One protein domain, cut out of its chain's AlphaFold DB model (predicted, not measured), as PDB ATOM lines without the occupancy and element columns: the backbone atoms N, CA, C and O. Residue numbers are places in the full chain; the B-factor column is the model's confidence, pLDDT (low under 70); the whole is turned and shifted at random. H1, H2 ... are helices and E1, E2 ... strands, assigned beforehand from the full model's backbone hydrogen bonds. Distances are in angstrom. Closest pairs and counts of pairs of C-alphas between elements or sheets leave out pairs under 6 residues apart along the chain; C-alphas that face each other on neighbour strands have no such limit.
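This is residues 37 to 167 of the 365 residues of an uncharacterized protein of Roseivirga pacifica (UniProt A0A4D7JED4). Two strongly twisted sheets, E1 E2 E5 E4 and E3 E6 E7, lie partly face to face as a sandwich with crossed strands. The short helices H1, H2 and H4 gather on one side of the sandwich, while away from them E3 leads through H3 into a long loop, residues 96 to 118, that returns beside E3. The printed part has 131 residues, with four named helices and seven named strands in the order H1 E1 E2 H2 E3 H3 H4 E4 E5 E6 E7. Both sheets are antiparallel in the orders given, and the class is mixed, helices and strands. The whole is compact, with a radius of gyration of the C-alphas of 15.2 A and spans of 45 by 35 by 27 A.

In the larger sheet, E1 (residues 56 to 60) and E2 (63 to 68) form a hairpin, with N 58 and O 65 2.9 A apart. E2 is antiparallel to E5 (134 to 140), with N 66 and O 136 2.8 A apart. E5 forms a hairpin with edge strand E4 (126 to 128), N 127 and O 135 being 2.8 A apart. In the other sheet, inner strand E6 (150 to 158) is antiparallel to E3 (84 to 91), with N 88 and O 153 2.8 A apart, and forms a hairpin with E7 (161 to 166), with N 156 and O 164 3.0 A apart. The two sheets form a sandwich, two sheets face to face, with their strands at 65 degrees; the closest C-alphas of E1 and E6 are those of Val 57 and Tyr 152, 6.8 A. H2 (71 to 77) and H4 (119 to 125) are on the same face of the larger sheet, at heights over the sheet of 9.7 A and 7.7 A. H1 (40 to 48) touches H2 at a steep tilt of 45 degrees, opposite ways, closest at the C-alphas of Tyr 42 and Leu 77, 6.4 A. H1 only grazes the sheet E3 E6 E7. H3 (92 to 95) touches no helix. In H1, H2 and H4 every O i to N i+4 pair is within hydrogen-bond range; H3 is too short for one.

H1 begins at C-alpha 40 (-107.596, -49.041, 65.855) and is 12.4 A long. E2 measures 16.1 A, E5 18.2 A, E3 23.2 A and E6 25.8 A. E7 ends at C-alpha 166 (-94.013, -42.789, 57.601).

The C-alphas farthest apart, Gly 98 and Asp 130, are 47.3 A apart. The printed part has no cut. The link H3 to H4, residues 96 to 118, is long; its residues 112 to 113 and 117 to 118 pair antiparallel with E3. Mean pLDDT of the printed part is 86.0, with residues 51 to 54 and 104 to 106 under 70.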
ATOM      1  N   ASP A  37    -111.960 -45.687  64.466       70.44
ATOM      2  CA  ASP A  37    -112.337 -47.105  64.421       70.44
ATOM      3  C   ASP A  37    -111.559 -47.919  63.386       70.44
ATOM      4  O   ASP A  37    -111.211 -49.072  63.642       70.44
ATOM      5  N   ARG A  38    -111.259 -47.344  62.213       82.69
ATOM      6  CA  ARG A  38    -110.583 -48.094  61.137       82.69
ATOM      7  C   ARG A  38    -109.104 -48.337  61.417       82.69
ATOM      8  O   ARG A  38    -108.621 -49.405  61.080       82.69
ATOM      9  N   CYS A  39    -108.434 -47.392  62.078       86.56
ATOM     10  CA  CYS A  39    -107.002 -47.458  62.390       86.56
ATOM     11  C   CYS A  39    -106.701 -48.018  63.790       86.56
ATOM     12  O   CYS A  39    -105.585 -47.882  64.298       86.56
ATOM     13  N   LYS A  40    -107.707 -48.584  64.466       85.44
ATOM     14  CA  LYS A  40    -107.596 -49.041  65.855       85.44
ATOM     15  C   LYS A  40    -106.556 -50.148  66.013       85.44
ATOM     16  O   LYS A  40    -105.758 -50.108  66.949       85.44
ATOM     17  N   GLU A  41    -106.537 -51.104  65.086       84.19
ATOM     18  CA  GLU A  41    -105.587 -52.219  65.118       84.19
ATOM     19  C   GLU A  41    -104.158 -51.747  64.839       84.19
ATOM     20  O   GLU A  41    -103.238 -52.146  65.552       84.19
ATOM     21  N   TYR A  42    -103.977 -50.816  63.896       87.06
ATOM     22  CA  TYR A  42    -102.687 -50.181  63.641       87.06
ATOM     23  C   TYR A  42    -102.141 -49.484  64.894       87.06
ATOM     24  O   TYR A  42    -101.034 -49.779  65.348       87.06
ATOM     25  N   LYS A  43    -102.948 -48.617  65.519       87.00
ATOM     26  CA  LYS A  43    -102.563 -47.887  66.740       87.00
ATOM     27  C   LYS A  43    -102.221 -48.833  67.893       87.00
ATOM     28  O   LYS A  43    -101.257 -48.602  68.626       87.00
ATOM     29  N   LYS A  44    -102.975 -49.926  68.046       86.25
ATOM     30  CA  LYS A  44    -102.705 -50.973  69.043       86.25
ATOM     31  C   LYS A  44    -101.395 -51.710  68.759       86.25
ATOM     32  O   LYS A  44    -100.656 -52.016  69.689       86.25
ATOM     33  N   LEU A  45    -101.099 -51.999  67.492       84.12
ATOM     34  CA  LEU A  45     -99.860 -52.664  67.105       84.12
ATOM     35  C   LEU A  45     -98.647 -51.769  67.373       84.12
ATOM     36  O   LEU A  45     -97.729 -52.212  68.060       84.12
ATOM     37  N   ILE A  46     -98.671 -50.519  66.902       82.12
ATOM     38  CA  ILE A  46     -97.561 -49.569  67.063       82.12
ATOM     39  C   ILE A  46     -97.303 -49.242  68.532       82.12
ATOM     40  O   ILE A  46     -96.158 -49.287  68.958       82.12
ATOM     41  N   SER A  47     -98.341 -49.015  69.341       83.25
ATOM     42  CA  SER A  47     -98.163 -48.781  70.789       83.25
ATOM     43  C   SER A  47     -97.556 -49.976  71.536       83.25
ATOM     44  O   SER A  47     -96.892 -49.789  72.551       83.25
ATOM     45  N   SER A  48     -97.759 -51.203  71.042       80.62
ATOM     46  CA  SER A  48     -97.154 -52.421  71.603       80.62
ATOM     47  C   SER A  48     -95.774 -52.762  71.029       80.62
ATOM     48  O   SER A  48     -95.132 -53.702  71.499       80.62
ATOM     49  N   THR A  49     -95.333 -52.042  69.998       74.62
ATOM     50  CA  THR A  49     -94.092 -52.316  69.272       74.62
ATOM     51  C   THR A  49     -93.013 -51.336  69.742       74.62
ATOM     52  O   THR A  49     -93.269 -50.135  69.769       74.62
ATOM     53  N   PRO A  50     -91.813 -51.804  70.138       73.25
ATOM     54  CA  PRO A  50     -90.702 -50.911  70.465       73.25
ATOM     55  C   PRO A  50     -90.423 -49.942  69.311       73.25
ATOM     56  O   PRO A  50     -90.410 -50.365  68.157       73.25
ATOM     57  N   GLY A  51     -90.165 -48.665  69.614       64.88
ATOM     58  CA  GLY A  51     -89.992 -47.608  68.602       64.88
ATOM     59  C   GLY A  51     -88.837 -47.831  67.613       64.88
ATOM     60  O   GLY A  51     -88.803 -47.201  66.556       64.88
ATOM     61  N   ASP A  52     -87.929 -48.753  67.939       61.66
ATOM     62  CA  ASP A  52     -86.784 -49.139  67.112       61.66
ATOM     63  C   ASP A  52     -87.131 -50.217  66.070       61.66
ATOM     64  O   ASP A  52     -86.375 -50.431  65.124       61.66
ATOM     65  N   ILE A  53     -88.271 -50.905  66.218       60.69
ATOM     66  CA  ILE A  53     -88.751 -51.875  65.231       60.69
ATOM     67  C   ILE A  53     -89.502 -51.103  64.149       60.69
ATOM     68  O   ILE A  53     -90.704 -50.853  64.251       60.69
ATOM     69  N   LYS A  54     -88.761 -50.718  63.112       64.94
ATOM     70  CA  LYS A  54     -89.297 -50.088  61.905       64.94
ATOM     71  C   LYS A  54     -89.295 -51.071  60.741       64.94
ATOM     72  O   LYS A  54     -88.537 -52.039  60.722       64.94
ATOM     73  N   PHE A  55     -90.178 -50.815  59.788       75.50
ATOM     74  CA  PHE A  55     -90.184 -51.485  58.492       75.50
ATOM     75  C   PHE A  55     -89.303 -50.676  57.552       75.50
ATOM     76  O   PHE A  55     -89.251 -49.452  57.670       75.50
ATOM     77  N   ASP A  56     -88.596 -51.363  56.667       76.25
ATOM     78  CA  ASP A  56     -87.629 -50.739  55.769       76.25
ATOM     79  C   ASP A  56     -88.061 -50.915  54.313       76.25
ATOM     80  O   ASP A  56     -88.771 -51.868  53.978       76.25
ATOM     81  N   VAL A  57     -87.637 -49.995  53.453       85.00
ATOM     82  CA  VAL A  57     -87.841 -50.081  52.007       85.00
ATOM     83  C   VAL A  57     -86.481 -50.215  51.358       85.00
ATOM     84  O   VAL A  57     -85.675 -49.289  51.374       85.00
ATOM     85  N   ILE A  58     -86.239 -51.373  50.755       86.06
ATOM     86  CA  ILE A  58     -85.020 -51.621  49.996       86.06
ATOM     87  C   ILE A  58     -85.342 -51.534  48.513       86.06
ATOM     88  O   ILE A  58     -86.357 -52.058  48.050       86.06
ATOM     89  N   VAL A  59     -84.448 -50.885  47.769       86.38
ATOM     90  CA  VAL A  59     -84.507 -50.835  46.311       86.38
ATOM     91  C   VAL A  59     -83.284 -51.521  45.723       86.38
ATOM     92  O   VAL A  59     -82.153 -51.104  45.964       86.38
ATOM     93  N   GLN A  60     -83.516 -52.581  44.954       83.19
ATOM     94  CA  GLN A  60     -82.495 -53.330  44.217       83.19
ATOM     95  C   GLN A  60     -82.947 -53.434  42.766       83.19
ATOM     96  O   GLN A  60     -84.091 -53.787  42.513       83.19
ATOM     97  N   ASP A  61     -82.093 -53.071  41.808       85.12
ATOM     98  CA  ASP A  61     -82.425 -53.125  40.373       85.12
ATOM     99  C   ASP A  61     -83.769 -52.449  40.018       85.12
ATOM    100  O   ASP A  61     -84.536 -52.932  39.188       85.12
ATOM    101  N   ARG A  62     -84.073 -51.315  40.673       87.19
ATOM    102  CA  ARG A  62     -85.350 -50.570  40.587       87.19
ATOM    103  C   ARG A  62     -86.585 -51.316  41.119       87.19
ATOM    104  O   ARG A  62     -87.662 -50.728  41.124       87.19
ATOM    105  N   GLN A  63     -86.466 -52.550  41.601       90.62
ATOM    106  CA  GLN A  63     -87.512 -53.238  42.361       90.62
ATOM    107  C   GLN A  63     -87.575 -52.653  43.772       90.62
ATOM    108  O   GLN A  63     -86.559 -52.571  44.455       90.62
ATOM    109  N   ILE A  64     -88.767 -52.244  44.203       91.06
ATOM    110  CA  ILE A  64     -89.032 -51.731  45.548       91.06
ATOM    111  C   ILE A  64     -89.613 -52.870  46.382       91.06
ATOM    112  O   ILE A  64     -90.656 -53.442  46.035       91.06
ATOM    113  N   THR A  65     -88.949 -53.166  47.494       90.94
ATOM    114  CA  THR A  65     -89.267 -54.287  48.377       90.94
ATOM    115  C   THR A  65     -89.404 -53.792  49.816       90.94
ATOM    116  O   THR A  65     -88.512 -53.140  50.356       90.94
ATOM    117  N   LEU A  66     -90.533 -54.111  50.447       89.50
ATOM    118  CA  LEU A  66     -90.765 -53.885  51.870       89.50
ATOM    119  C   LEU A  66     -90.102 -54.993  52.684       89.50
ATOM    120  O   LEU A  66     -90.355 -56.172  52.432       89.50
ATOM    121  N   ILE A  67     -89.361 -54.616  53.721       88.50
ATOM    122  CA  ILE A  67     -88.811 -55.540  54.711       88.50
ATOM    123  C   ILE A  67     -89.492 -55.327  56.057       88.50
ATOM    124  O   ILE A  67     -89.548 -54.218  56.590       88.50
ATOM    125  N   PHE A  68     -90.002 -56.419  56.621       86.81
ATOM    126  CA  PHE A  68     -90.773 -56.423  57.852       86.81
ATOM    127  C   PHE A  68     -90.232 -57.486  58.826       86.81
ATOM    128  O   PHE A  68     -90.222 -58.667  58.496       86.81
ATOM    129  N   PRO A  69     -89.816 -57.132  60.051       84.25
ATOM    130  CA  PRO A  69     -88.973 -57.979  60.906       84.25
ATOM    131  C   PRO A  69     -89.671 -59.196  61.532       84.25
ATOM    132  O   PRO A  69     -89.016 -60.036  62.143       84.25
ATOM    133  N   SER A  70     -90.998 -59.298  61.439       86.62
ATOM    134  CA  SER A  70     -91.757 -60.388  62.056       86.62
ATOM    135  C   SER A  70     -92.991 -60.752  61.247       86.62
ATOM    136  O   SER A  70     -93.919 -59.951  61.118       86.62
ATOM    137  N   GLU A  71     -93.057 -62.003  60.792       90.19
ATOM    138  CA  GLU A  71     -94.229 -62.542  60.093       90.19
ATOM    139  C   GLU A  71     -95.518 -62.411  60.907       90.19
ATOM    140  O   GLU A  71     -96.570 -62.027  60.391       90.19
ATOM    141  N   LYS A  72     -95.443 -62.704  62.206       88.94
ATOM    142  CA  LYS A  72     -96.602 -62.647  63.099       88.94
ATOM    143  C   LYS A  72     -97.179 -61.234  63.172       88.94
ATOM    144  O   LYS A  72     -98.395 -61.064  63.141       88.94
ATOM    145  N   GLN A  73     -96.315 -60.226  63.294       86.62
ATOM    146  CA  GLN A  73     -96.742 -58.828  63.326       86.62
ATOM    147  C   GLN A  73     -97.216 -58.361  61.946       86.62
ATOM    148  O   GLN A  73     -98.207 -57.644  61.881       86.62
ATOM    149  N   PHE A  74     -96.587 -58.830  60.863       89.75
ATOM    150  CA  PHE A  74     -96.997 -58.531  59.490       89.75
ATOM    151  C   PHE A  74     -98.429 -59.005  59.211       89.75
ATOM    152  O   PHE A  74     -99.287 -58.219  58.819       89.75
ATOM    153  N   LYS A  75     -98.726 -60.278  59.505       89.81
ATOM    154  CA  LYS A  75    -100.075 -60.844  59.343       89.81
ATOM    155  C   LYS A  75    -101.111 -60.156  60.231       89.81
ATOM    156  O   LYS A  75    -102.263 -60.049  59.838       89.81
ATOM    157  N   LYS A  76    -100.705 -59.687  61.415       89.00
ATOM    158  CA  LYS A  76    -101.580 -58.942  62.329       89.00
ATOM    159  C   LYS A  76    -101.838 -57.506  61.861       89.00
ATOM    160  O   LYS A  76    -102.909 -56.975  62.125       89.00
ATOM    161  N   LEU A  77    -100.861 -56.872  61.213       87.44
ATOM    162  CA  LEU A  77    -101.008 -55.531  60.649       87.44
ATOM    163  C   LEU A  77    -101.997 -55.524  59.475       87.44
ATOM    164  O   LEU A  77    -102.796 -54.597  59.362       87.44
ATOM    165  N   PHE A  78    -101.935 -56.563  58.637       90.31
ATOM    166  CA  PHE A  78    -102.771 -56.740  57.449       90.31
ATOM    167  C   PHE A  78    -103.776 -57.880  57.651       90.31
ATOM    168  O   PHE A  78    -103.647 -58.955  57.056       90.31
ATOM    169  N   ASP A  79    -104.773 -57.658  58.510       89.56
ATOM    170  CA  ASP A  79    -105.770 -58.678  58.859       89.56
ATOM    171  C   ASP A  79    -107.056 -58.562  58.023       89.56
ATOM    172  O   ASP A  79    -107.675 -59.570  57.680       89.56
ATOM    173  N   ASP A  80    -107.424 -57.369  57.566       91.75
ATOM    174  CA  ASP A  80    -108.535 -57.175  56.636       91.75
ATOM    175  C   ASP A  80    -108.058 -57.265  55.175       91.75
ATOM    176  O   ASP A  80    -106.957 -56.845  54.820       91.75
ATOM    177  N   SER A  81    -108.906 -57.785  54.283       90.69
ATOM    178  CA  SER A  81    -108.646 -57.814  52.833       90.69
ATOM    179  C   SER A  81    -108.354 -56.433  52.225       90.69
ATOM    180  O   SER A  81    -107.704 -56.339  51.183       90.69
ATOM    181  N   PHE A  82    -108.833 -55.374  52.882       91.06
ATOM    182  CA  PHE A  82    -108.683 -53.976  52.504       91.06
ATOM    183  C   PHE A  82    -107.571 -53.242  53.264       91.06
ATOM    184  O   PHE A  82    -107.421 -52.028  53.090       91.06
ATOM    185  N   ASP A  83    -106.810 -53.947  54.097       92.88
ATOM    186  CA  ASP A  83    -105.572 -53.426  54.662       92.88
ATOM    187  C   ASP A  83    -104.468 -53.512  53.610       92.88
ATOM    188  O   ASP A  83    -104.434 -54.437  52.790       92.88
ATOM    189  N   GLY A  84    -103.571 -52.536  53.596       93.31
ATOM    190  CA  GLY A  84    -102.556 -52.456  52.559       93.31
ATOM    191  C   GLY A  84    -101.508 -51.394  52.807       93.31
ATOM    192  O   GLY A  84    -101.514 -50.695  53.818       93.31
ATOM    193  N   ILE A  85    -100.601 -51.288  51.850       93.44
ATOM    194  CA  ILE A  85     -99.481 -50.357  51.881       93.44
ATOM    195  C   ILE A  85     -99.359 -49.656  50.533       93.44
ATOM    196  O   ILE A  85     -99.625 -50.260  49.494       93.44
ATOM    197  N   ALA A  86     -98.944 -48.397  50.536       93.25
ATOM    198  CA  ALA A  86     -98.502 -47.702  49.333       93.25
ATOM    199  C   ALA A  86     -97.154 -47.022  49.590       93.25
ATOM    200  O   ALA A  86     -96.799 -46.751  50.737       93.25
ATOM    201  N   VAL A  87     -96.412 -46.764  48.517       93.00
ATOM    202  CA  VAL A  87     -95.133 -46.044  48.563       93.00
ATOM    203  C   VAL A  87     -95.315 -44.702  47.885       93.00
ATOM    204  O   VAL A  87     -95.866 -44.648  46.789       93.00
ATOM    205  N   ASP A  88     -94.843 -43.643  48.525       91.75
ATOM    206  CA  ASP A  88     -94.765 -42.294  47.976       91.75
ATOM    207  C   ASP A  88     -93.301 -41.956  47.712       91.75
ATOM    208  O   ASP A  88     -92.496 -41.845  48.638       91.75
ATOM    209  N   ILE A  89     -92.961 -41.859  46.430       91.62
ATOM    210  CA  ILE A  89     -91.610 -41.580  45.951       91.62
ATOM    211  C   ILE A  89     -91.417 -40.068  45.977       91.62
ATOM    212  O   ILE A  89     -92.061 -39.341  45.219       91.62
ATOM    213  N   ILE A  90     -90.533 -39.610  46.854       89.69
ATOM    214  CA  ILE A  90     -90.214 -38.202  47.062       89.69
ATOM    215  C   ILE A  90     -88.906 -37.886  46.354       89.69
ATOM    216  O   ILE A  90     -87.893 -38.518  46.632       89.69
ATOM    217  N   ASP A  91     -88.907 -36.897  45.466       88.81
ATOM    218  CA  ASP A  91     -87.693 -36.472  44.774       88.81
ATOM    219  C   ASP A  91     -86.969 -35.396  45.587       88.81
ATOM    220  O   ASP A  91     -87.571 -34.417  46.034       88.81
ATOM    221  N   LYS A  92     -85.654 -35.543  45.758       87.69
ATOM    222  CA  LYS A  92     -84.810 -34.564  46.452       87.69
ATOM    223  C   LYS A  92     -84.947 -33.153  45.875       87.69
ATOM    224  O   LYS A  92     -84.859 -32.175  46.619       87.69
ATOM    225  N   ASN A  93     -85.190 -33.027  44.570       86.44
ATOM    226  CA  ASN A  93     -85.351 -31.742  43.895       86.44
ATOM    227  C   ASN A  93     -86.565 -30.949  44.410       86.44
ATOM    228  O   ASN A  93     -86.529 -29.716  44.353       86.44
ATOM    229  N   GLN A  94     -87.573 -31.621  44.994       86.25
ATOM    230  CA  GLN A  94     -88.735 -30.982  45.631       86.25
ATOM    231  C   GLN A  94     -88.351 -30.091  46.822       86.25
ATOM    232  O   GLN A  94     -89.133 -29.222  47.195       86.25
ATOM    233  N   TYR A  95     -87.154 -30.278  47.396       85.56
ATOM    234  CA  TYR A  95     -86.649 -29.549  48.568       85.56
ATOM    235  C   TYR A  95     -85.358 -28.770  48.269       85.56
ATOM    236  O   TYR A  95     -84.457 -28.660  49.106       85.56
ATOM    237  N   SER A  96     -85.228 -28.245  47.050       84.06
ATOM    238  CA  SER A  96     -84.051 -27.480  46.629       84.06
ATOM    239  C   SER A  96     -83.801 -26.260  47.530       84.06
ATOM    240  O   SER A  96     -84.655 -25.388  47.673       84.06
ATOM    241  N   CYS A  97     -82.595 -26.156  48.098       81.19
ATOM    242  CA  CYS A  97     -82.211 -25.027  48.951       81.19
ATOM    243  C   CYS A  97     -82.334 -23.686  48.205       81.19
ATOM    244  O   CYS A  97     -81.906 -23.561  47.059       81.19
ATOM    245  N   GLY A  98     -82.887 -22.667  48.870       82.50
ATOM    246  CA  GLY A  98     -83.049 -21.325  48.294       82.50
ATOM    247  C   GLY A  98     -84.214 -21.183  47.308       82.50
ATOM    248  O   GLY A  98     -84.370 -20.119  46.711       82.50
ATOM    249  N   LYS A  99     -85.038 -22.223  47.143       84.81
ATOM    250  CA  LYS A  99     -86.312 -22.182  46.418       84.81
ATOM    251  C   LYS A  99     -87.450 -22.600  47.349       84.81
ATOM    252  O   LYS A  99     -87.216 -23.201  48.395       84.81
ATOM    253  N   ASN A 100     -88.679 -22.269  46.966       82.50
ATOM    254  CA  ASN A 100     -89.850 -22.842  47.621       82.50
ATOM    255  C   ASN A 100     -89.926 -24.334  47.295       82.50
ATOM    256  O   ASN A 100     -89.574 -24.741  46.189       82.50
ATOM    257  N   ASN A 101     -90.400 -25.125  48.254       82.62
ATOM    258  CA  ASN A 101     -90.613 -26.544  48.021       82.62
ATOM    259  C   ASN A 101     -91.718 -26.746  46.975       82.62
ATOM    260  O   ASN A 101     -92.756 -26.084  47.026       82.62
ATOM    261  N   GLU A 102     -91.497 -27.676  46.052       78.38
ATOM    262  CA  GLU A 102     -92.435 -28.001  44.976       78.38
ATOM    263  C   GLU A 102     -93.143 -29.319  45.299       78.38
ATOM    264  O   GLU A 102     -92.639 -30.418  45.045       78.38
ATOM    265  N   PHE A 103     -94.328 -29.208  45.894       74.62
ATOM    266  CA  PHE A 103     -95.174 -30.357  46.194       74.62
ATOM    267  C   PHE A 103     -96.205 -30.573  45.095       74.62
ATOM    268  O   PHE A 103     -96.806 -29.628  44.579       74.62
ATOM    269  N   LEU A 104     -96.489 -31.841  44.807       67.12
ATOM    270  CA  LEU A 104     -97.768 -32.207  44.214       67.12
ATOM    271  C   LEU A 104     -98.805 -32.120  45.341       67.12
ATOM    272  O   LEU A 104     -99.144 -33.144  45.923       67.12
ATOM    273  N   ASP A 105     -99.234 -30.905  45.704       60.91
ATOM    274  CA  ASP A 105    -100.154 -30.620  46.821       60.91
ATOM    275  C   ASP A 105    -101.508 -31.325  46.622       60.91
ATOM    276  O   ASP A 105    -102.478 -30.775  46.100       60.91
ATOM    277  N   ALA A 106    -101.570 -32.598  47.002       69.06
ATOM    278  CA  ALA A 106    -102.761 -33.411  46.895       69.06
ATOM    279  C   ALA A 106    -102.706 -34.568  47.888       69.06
ATOM    280  O   ALA A 106    -101.800 -35.397  47.883       69.06
ATOM    281  N   TRP A 107    -103.743 -34.649  48.718       78.62
ATOM    282  CA  TRP A 107    -104.000 -35.804  49.571       78.62
ATOM    283  C   TRP A 107    -103.832 -37.112  48.761       78.62
ATOM    284  O   TRP A 107    -104.408 -37.194  47.669       78.62
ATOM    285  N   PRO A 108    -103.110 -38.149  49.251       84.19
ATOM    286  CA  PRO A 108    -102.467 -38.300  50.573       84.19
ATOM    287  C   PRO A 108    -100.968 -38.029  50.609       84.19
ATOM    288  O   PRO A 108    -100.336 -38.226  51.646       84.19
ATOM    289  N   ASN A 109    -100.378 -37.730  49.466       88.19
ATOM    290  CA  ASN A 109     -98.979 -38.002  49.198       88.19
ATOM    291  C   ASN A 109     -98.303 -36.728  48.679       88.19
ATOM    292  O   ASN A 109     -98.972 -35.851  48.143       88.19
ATOM    293  N   ARG A 110     -96.990 -36.592  48.858       86.19
ATOM    294  CA  ARG A 110     -96.262 -35.358  48.501       86.19
ATOM    295  C   ARG A 110     -95.477 -35.479  47.196       86.19
ATOM    296  O   ARG A 110     -95.143 -34.457  46.593       86.19
ATOM    297  N   GLY A 111     -95.183 -36.703  46.763       88.69
ATOM    298  CA  GLY A 111     -94.454 -37.000  45.533       88.69
ATOM    299  C   GLY A 111     -95.274 -37.850  44.567       88.69
ATOM    300  O   GLY A 111     -96.424 -37.524  44.256       88.69
ATOM    301  N   LEU A 112     -94.678 -38.930  44.062       90.25
ATOM    302  CA  LEU A 112     -95.344 -39.883  43.178       90.25
ATOM    303  C   LEU A 112     -95.754 -41.140  43.955       90.25
ATOM    304  O   LEU A 112     -94.907 -41.951  44.330       90.25
ATOM    305  N   MET A 113     -97.059 -41.345  44.136       91.06
ATOM    306  CA  MET A 113     -97.574 -42.519  44.839       91.06
ATOM    307  C   MET A 113     -97.687 -43.726  43.905       91.06
ATOM    308  O   MET A 113     -98.253 -43.632  42.819       91.06
ATOM    309  N   LEU A 114     -97.196 -44.885  44.327       91.94
ATOM    310  CA  LEU A 114     -97.422 -46.150  43.630       91.94
ATOM    311  C   LEU A 114     -98.796 -46.746  43.968       91.94
ATOM    312  O   LEU A 114     -99.414 -46.394  44.971       91.94
ATOM    313  N   ASP A 115     -99.268 -47.673  43.130       92.50
ATOM    314  CA  ASP A 115    -100.549 -48.353  43.345       92.50
ATOM    315  C   ASP A 115    -100.571 -49.072  44.711       92.50
ATOM    316  O   ASP A 115     -99.675 -49.883  44.975       92.50
ATOM    317  N   PRO A 116    -101.574 -48.827  45.578       93.56
ATOM    318  CA  PRO A 116    -101.670 -49.512  46.857       93.56
ATOM    319  C   PRO A 116    -101.729 -51.038  46.716       93.56
ATOM    320  O   PRO A 116    -102.539 -51.599  45.973       93.56
ATOM    321  N   VAL A 117    -100.902 -51.729  47.495       94.88
ATOM    322  CA  VAL A 117    -100.833 -53.188  47.550       94.88
ATOM    323  C   VAL A 117    -101.587 -53.671  48.786       94.88
ATOM    324  O   VAL A 117    -101.159 -53.460  49.918       94.88
ATOM    325  N   PHE A 118    -102.729 -54.322  48.566       95.12
ATOM    326  CA  PHE A 118    -103.593 -54.836  49.634       95.12
ATOM    327  C   PHE A 118    -103.233 -56.267  50.062       95.12
ATOM    328  O   PHE A 118    -102.564 -56.999  49.323       95.12
ATOM    329  N   LYS A 119    -103.735 -56.682  51.233       94.31
ATOM    330  CA  LYS A 119    -103.480 -57.965  51.914       94.31
ATOM    331  C   LYS A 119    -103.359 -59.163  50.975       94.31
ATOM    332  O   LYS A 119    -102.391 -59.906  51.067       94.31
ATOM    333  N   ASN A 120    -104.305 -59.354  50.056       91.69
ATOM    334  CA  ASN A 120    -104.309 -60.526  49.173       91.69
ATOM    335  C   ASN A 120    -103.054 -60.609  48.290       91.69
ATOM    336  O   ASN A 120    -102.531 -61.695  48.060       91.69
ATOM    337  N   LYS A 121    -102.558 -59.464  47.805       92.06
ATOM    338  CA  LYS A 121    -101.333 -59.392  47.000       92.06
ATOM    339  C   LYS A 121    -100.089 -59.439  47.891       92.06
ATOM    340  O   LYS A 121     -99.141 -60.135  47.545       92.06
ATOM    341  N   LEU A 122    -100.136 -58.790  49.058       91.94
ATOM    342  CA  LEU A 122     -99.067 -58.846  50.061       91.94
ATOM    343  C   LEU A 122     -98.788 -60.284  50.523       91.94
ATOM    344  O   LEU A 122     -97.652 -60.739  50.480       91.94
ATOM    345  N   LEU A 123     -99.829 -61.029  50.904       89.25
ATOM    346  CA  LEU A 123     -99.711 -62.402  51.400       89.25
ATOM    347  C   LEU A 123     -99.404 -63.429  50.306       89.25
ATOM    348  O   LEU A 123     -98.912 -64.510  50.616       89.25
ATOM    349  N   LYS A 124     -99.691 -63.123  49.040       88.81
ATOM    350  CA  LYS A 124     -99.348 -64.007  47.919       88.81
ATOM    351  C   LYS A 124     -97.870 -63.909  47.540       88.81
ATOM    352  O   LYS A 124     -97.291 -64.902  47.116       88.81
ATOM    353  N   ASN A 125     -97.292 -62.717  47.673       84.94
ATOM    354  CA  ASN A 125     -95.969 -62.404  47.141       84.94
ATOM    355  C   ASN A 125     -94.898 -62.243  48.227       84.94
ATOM    356  O   ASN A 125     -93.766 -61.901  47.895       84.94
ATOM    357  N   TYR A 126     -95.229 -62.443  49.508       91.00
ATOM    358  CA  TYR A 126     -94.219 -62.343  50.553       91.00
ATOM    359  C   TYR A 126     -93.326 -63.577  50.618       91.00
ATOM    360  O   TYR A 126     -93.774 -64.713  50.468       91.00
ATOM    361  N   VAL A 127     -92.057 -63.332  50.913       91.00
ATOM    362  CA  VAL A 127     -91.035 -64.344  51.150       91.00
ATOM    363  C   VAL A 127     -90.602 -64.255  52.607       91.00
ATOM    364  O   VAL A 127     -90.357 -63.166  53.130       91.00
ATOM    365  N   LEU A 128     -90.510 -65.408  53.269       89.88
ATOM    366  CA  LEU A 128     -89.907 -65.519  54.592       89.88
ATOM    367  C   LEU A 128     -88.422 -65.802  54.463       89.88
ATOM    368  O   LEU A 128     -88.010 -66.714  53.752       89.88
ATOM    369  N   THR A 129     -87.634 -65.035  55.198       81.06
ATOM    370  CA  THR A 129     -86.207 -65.287  55.384       81.06
ATOM    371  C   THR A 129     -85.971 -66.143  56.632       81.06
ATOM    372  O   THR A 129     -86.810 -66.184  57.538       81.06
ATOM    373  N   ASP A 130     -84.792 -66.762  56.730       72.38
ATOM    374  CA  ASP A 130     -84.391 -67.628  57.856       72.38
ATOM    375  C   ASP A 130     -84.456 -66.940  59.235       72.38
ATOM    376  O   ASP A 130     -84.484 -67.598  60.273       72.38
ATOM    377  N   GLN A 131     -84.497 -65.604  59.263       76.12
ATOM    378  CA  GLN A 131     -84.568 -64.787  60.476       76.12
ATOM    379  C   GLN A 131     -85.997 -64.346  60.830       76.12
ATOM    380  O   GLN A 131     -86.172 -63.378  61.568       76.12
ATOM    381  N   ASN A 132     -87.030 -65.016  60.299       83.62
ATOM    382  CA  ASN A 132     -88.444 -64.669  60.517       83.62
ATOM    383  C   ASN A 132     -88.824 -63.254  60.016       83.62
ATOM    384  O   ASN A 132     -89.847 -62.686  60.409       83.62
ATOM    385  N   THR A 133     -88.001 -62.695  59.126       86.44
ATOM    386  CA  THR A 133     -88.244 -61.416  58.455       86.44
ATOM    387  C   THR A 133     -88.986 -61.673  57.147       86.44
ATOM    388  O   THR A 133     -88.622 -62.566  56.379       86.44
ATOM    389  N   VAL A 134     -90.035 -60.896  56.915       90.62
ATOM    390  CA  VAL A 134     -90.886 -60.895  55.730       90.62
ATOM    391  C   VAL A 134     -90.345 -59.892  54.715       90.62
ATOM    392  O   VAL A 134     -90.077 -58.746  55.060       90.62
ATOM    393  N   SER A 135     -90.234 -60.319  53.463       91.25
ATOM    394  CA  SER A 135     -89.861 -59.488  52.320       91.25
ATOM    395  C   SER A 135     -90.995 -59.493  51.301       91.25
ATOM    396  O   SER A 135     -91.449 -60.575  50.930       91.25
ATOM    397  N   VAL A 136     -91.473 -58.328  50.856       92.19
ATOM    398  CA  VAL A 136     -92.589 -58.228  49.894       92.19
ATOM    399  C   VAL A 136     -92.297 -57.212  48.810       92.19
ATOM    400  O   VAL A 136     -92.051 -56.044  49.100       92.19
ATOM    401  N   ASP A 137     -92.428 -57.630  47.561       91.38
ATOM    402  CA  ASP A 137     -92.321 -56.737  46.414       91.38
ATOM    403  C   ASP A 137     -93.587 -55.887  46.270       91.38
ATOM    404  O   ASP A 137     -94.698 -56.405  46.103       91.38
ATOM    405  N   ILE A 138     -93.415 -54.566  46.345       90.69
ATOM    406  CA  ILE A 138     -94.525 -53.599  46.379       90.69
ATOM    407  C   ILE A 138     -94.619 -52.736  45.118       90.69
ATOM    408  O   ILE A 138     -95.679 -52.177  44.848       90.69
ATOM    409  N   GLY A 139     -93.571 -52.677  44.294       90.25
ATOM    410  CA  GLY A 139     -93.616 -51.977  43.009       90.25
ATOM    411  C   GLY A 139     -92.240 -51.772  42.389       90.25
ATOM    412  O   GLY A 139     -91.250 -52.288  42.890       90.25
ATOM    413  N   PHE A 140     -92.181 -51.000  41.307       92.00
ATOM    414  CA  PHE A 140     -90.931 -50.628  40.645       92.00
ATOM    415  C   PHE A 140     -90.752 -49.111  40.665       92.00
ATOM    416  O   PHE A 140     -91.720 -48.371  40.484       92.00
ATOM    417  N   LEU A 141     -89.513 -48.659  40.838       91.75
ATOM    418  CA  LEU A 141     -89.112 -47.268  40.679       91.75
ATOM    419  C   LEU A 141     -89.215 -46.875  39.194       91.75
ATOM    420  O   LEU A 141     -88.511 -47.463  38.363       91.75
ATOM    421  N   PRO A 142     -90.041 -45.877  38.833       90.06
ATOM    422  CA  PRO A 142     -90.137 -45.423  37.453       90.06
ATOM    423  C   PRO A 142     -88.795 -44.901  36.928       90.06
ATOM    424  O   PRO A 142     -88.022 -44.287  37.659       90.06
ATOM    425  N   TYR A 143     -88.539 -45.088  35.631       86.50
ATOM    426  CA  TYR A 143     -87.293 -44.650  34.984       86.50
ATOM    427  C   TYR A 143     -87.057 -43.136  35.019       86.50
ATOM    428  O   TYR A 143     -85.934 -42.700  34.809       86.50
ATOM    429  N   SER A 144     -88.093 -42.342  35.293       85.12
ATOM    430  CA  SER A 144     -87.977 -40.896  35.486       85.12
ATOM    431  C   SER A 144     -87.265 -40.502  36.782       85.12
ATOM    432  O   SER A 144     -86.944 -39.330  36.938       85.12
ATOM    433  N   PHE A 145     -87.044 -41.446  37.701       87.75
ATOM    434  CA  PHE A 145     -86.369 -41.210  38.972       87.75
ATOM    435  C   PHE A 145     -85.044 -41.964  39.043       87.75
ATOM    436  O   PHE A 145     -84.925 -43.117  38.602       87.75
ATOM    437  N   GLU A 146     -84.068 -41.309  39.668       85.38
ATOM    438  CA  GLU A 146     -82.789 -41.911  40.022       85.38
ATOM    439  C   GLU A 146     -82.847 -42.454  41.455       85.38
ATOM    440  O   GLU A 146     -83.184 -41.687  42.360       85.38
ATOM    441  N   PRO A 147     -82.498 -43.735  41.696       82.62
ATOM    442  CA  PRO A 147     -82.604 -44.359  43.019       82.62
ATOM    443  C   PRO A 147     -81.888 -43.598  44.144       82.62
ATOM    444  O   PRO A 147     -82.328 -43.644  45.286       82.62
ATOM    445  N   GLU A 148     -80.791 -42.910  43.819       81.12
ATOM    446  CA  GLU A 148     -79.932 -42.185  44.766       81.12
ATOM    447  C   GLU A 148     -80.486 -40.813  45.181       81.12
ATOM    448  O   GLU A 148     -80.013 -40.221  46.151       81.12
ATOM    449  N   ASN A 149     -81.474 -40.292  44.446       86.94
ATOM    450  CA  ASN A 149     -82.030 -38.951  44.641       86.94
ATOM    451  C   ASN A 149     -83.475 -38.969  45.147       86.94
ATOM    452  O   ASN A 149     -84.128 -37.924  45.147       86.94
ATOM    453  N   VAL A 150     -83.976 -40.130  45.562       88.69
ATOM    454  CA  VAL A 150     -85.354 -40.276  46.024       88.69
ATOM    455  C   VAL A 150     -85.441 -40.894  47.413       88.69
ATOM    456  O   VAL A 150     -84.622 -41.729  47.793       88.69
ATOM    457  N   GLU A 151     -86.469 -40.496  48.152       89.06
ATOM    458  CA  GLU A 151     -86.895 -41.135  49.396       89.06
ATOM    459  C   GLU A 151     -88.203 -41.902  49.171       89.06
ATOM    460  O   GLU A 151     -89.007 -41.556  48.300       89.06
ATOM    461  N   TYR A 152     -88.423 -42.958  49.957       90.00
ATOM    462  CA  TYR A 152     -89.547 -43.879  49.783       90.00
ATOM    463  C   TYR A 152     -90.445 -43.845  51.012       90.00
ATOM    464  O   TYR A 152     -90.331 -44.680  51.913       90.00
ATOM    465  N   ASN A 153     -91.343 -42.872  51.075       89.81
ATOM    466  CA  ASN A 153     -92.258 -42.766  52.201       89.81
ATOM    467  C   ASN A 153     -93.320 -43.864  52.130       89.81
ATOM    468  O   ASN A 153     -93.762 -44.263  51.053       89.81
ATOM    469  N   ILE A 154     -93.732 -44.360  53.291       90.38
ATOM    470  CA  ILE A 154     -94.678 -45.466  53.402       90.38
ATOM    471  C   ILE A 154     -96.033 -44.940  53.868       90.38
ATOM    472  O   ILE A 154     -96.136 -44.246  54.878       90.38
ATOM    473  N   LEU A 155     -97.089 -45.346  53.171       91.12
ATOM    474  CA  LEU A 155     -98.473 -45.114  53.555       91.12
ATOM    475  C   LEU A 155     -99.060 -46.421  54.071       91.12
ATOM    476  O   LEU A 155     -99.180 -47.389  53.318       91.12
ATOM    477  N   ILE A 156     -99.457 -46.444  55.341       90.75
ATOM    478  CA  ILE A 156    -100.110 -47.603  55.955       90.75
ATOM    479  C   ILE A 156    -101.621 -47.426  55.889       90.75
ATOM    480  O   ILE A 156    -102.163 -46.433  56.380       90.75
ATOM    481  N   LEU A 157    -102.303 -48.411  55.306       91.75
ATOM    482  CA  LEU A 157    -103.741 -48.386  55.085       91.75
ATOM    483  C   LEU A 157    -104.437 -49.469  55.910       91.75
ATOM    484  O   LEU A 157    -104.079 -50.643  55.808       91.75
ATOM    485  N   GLN A 158    -105.489 -49.098  56.646       90.44
ATOM    486  CA  GLN A 158    -106.438 -50.064  57.210       90.44
ATOM    487  C   GLN A 158    -107.840 -49.826  56.670       90.44
ATOM    488  O   GLN A 158    -108.359 -48.709  56.721       90.44
ATOM    489  N   LYS A 159    -108.480 -50.871  56.137       90.50
ATOM    490  CA  LYS A 159    -109.810 -50.778  55.505       90.50
ATOM    491  C   LYS A 159    -109.890 -49.643  54.468       90.50
ATOM    492  O   LYS A 159    -110.882 -48.902  54.409       90.50
ATOM    493  N   LYS A 160    -108.827 -49.500  53.665       89.94
ATOM    494  CA  LYS A 160    -108.551 -48.401  52.716       89.94
ATOM    495  C   LYS A 160    -108.355 -47.005  53.324       89.94
ATOM    496  O   LYS A 160    -108.170 -46.072  52.559       89.94
ATOM    497  N   ALA A 161    -108.420 -46.810  54.638       89.50
ATOM    498  CA  ALA A 161    -108.157 -45.513  55.263       89.50
ATOM    499  C   ALA A 161    -106.658 -45.340  55.537       89.50
ATOM    500  O   ALA A 161    -106.021 -46.277  56.012       89.50
ATOM    501  N   LEU A 162    -106.112 -44.151  55.270       89.75
ATOM    502  CA  LEU A 162    -104.732 -43.815  55.627       89.75
ATOM    503  C   LEU A 162    -104.599 -43.689  57.149       89.75
ATOM    504  O   LEU A 162    -105.200 -42.802  57.753       89.75
ATOM    505  N   CYS A 163    -103.816 -44.576  57.757       87.94
ATOM    506  CA  CYS A 163    -103.607 -44.623  59.202       87.94
ATOM    507  C   CYS A 163    -102.274 -44.030  59.638       87.94
ATOM    508  O   CYS A 163    -102.187 -43.516  60.752       87.94
ATOM    509  N   ASP A 164    -101.260 -44.105  58.776       87.62
ATOM    510  CA  ASP A 164     -99.963 -43.490  59.019       87.62
ATOM    511  C   ASP A 164     -99.259 -43.132  57.715       87.62
ATOM    512  O   ASP A 164     -99.428 -43.811  56.698       87.62
ATOM    513  N   TYR A 165     -98.455 -42.077  57.786       88.12
ATOM    514  CA  TYR A 165     -97.545 -41.642  56.740       88.12
ATOM    515  C   TYR A 165     -96.145 -41.612  57.350       88.12
ATOM    516  O   TYR A 165     -95.793 -40.700  58.099       88.12
ATOM    517  N   GLN A 166     -95.353 -42.637  57.054       84.81
ATOM    518  CA  GLN A 166     -94.013 -42.789  57.601       84.81
ATOM    519  C   GLN A 166     -92.992 -42.241  56.619       84.81
ATOM    520  O   GLN A 166     -92.861 -42.733  55.498       84.81
ATOM    521  N   SER A 167     -92.244 -41.234  57.065       80.38
ATOM    522  CA  SER A 167     -91.075 -40.773  56.331       80.38
ATOM    523  C   SER A 167     -89.917 -41.736  56.565       80.38
ATOM    524  O   SER A 167     -89.519 -41.966  57.713       80.38
TER     525      SER A 167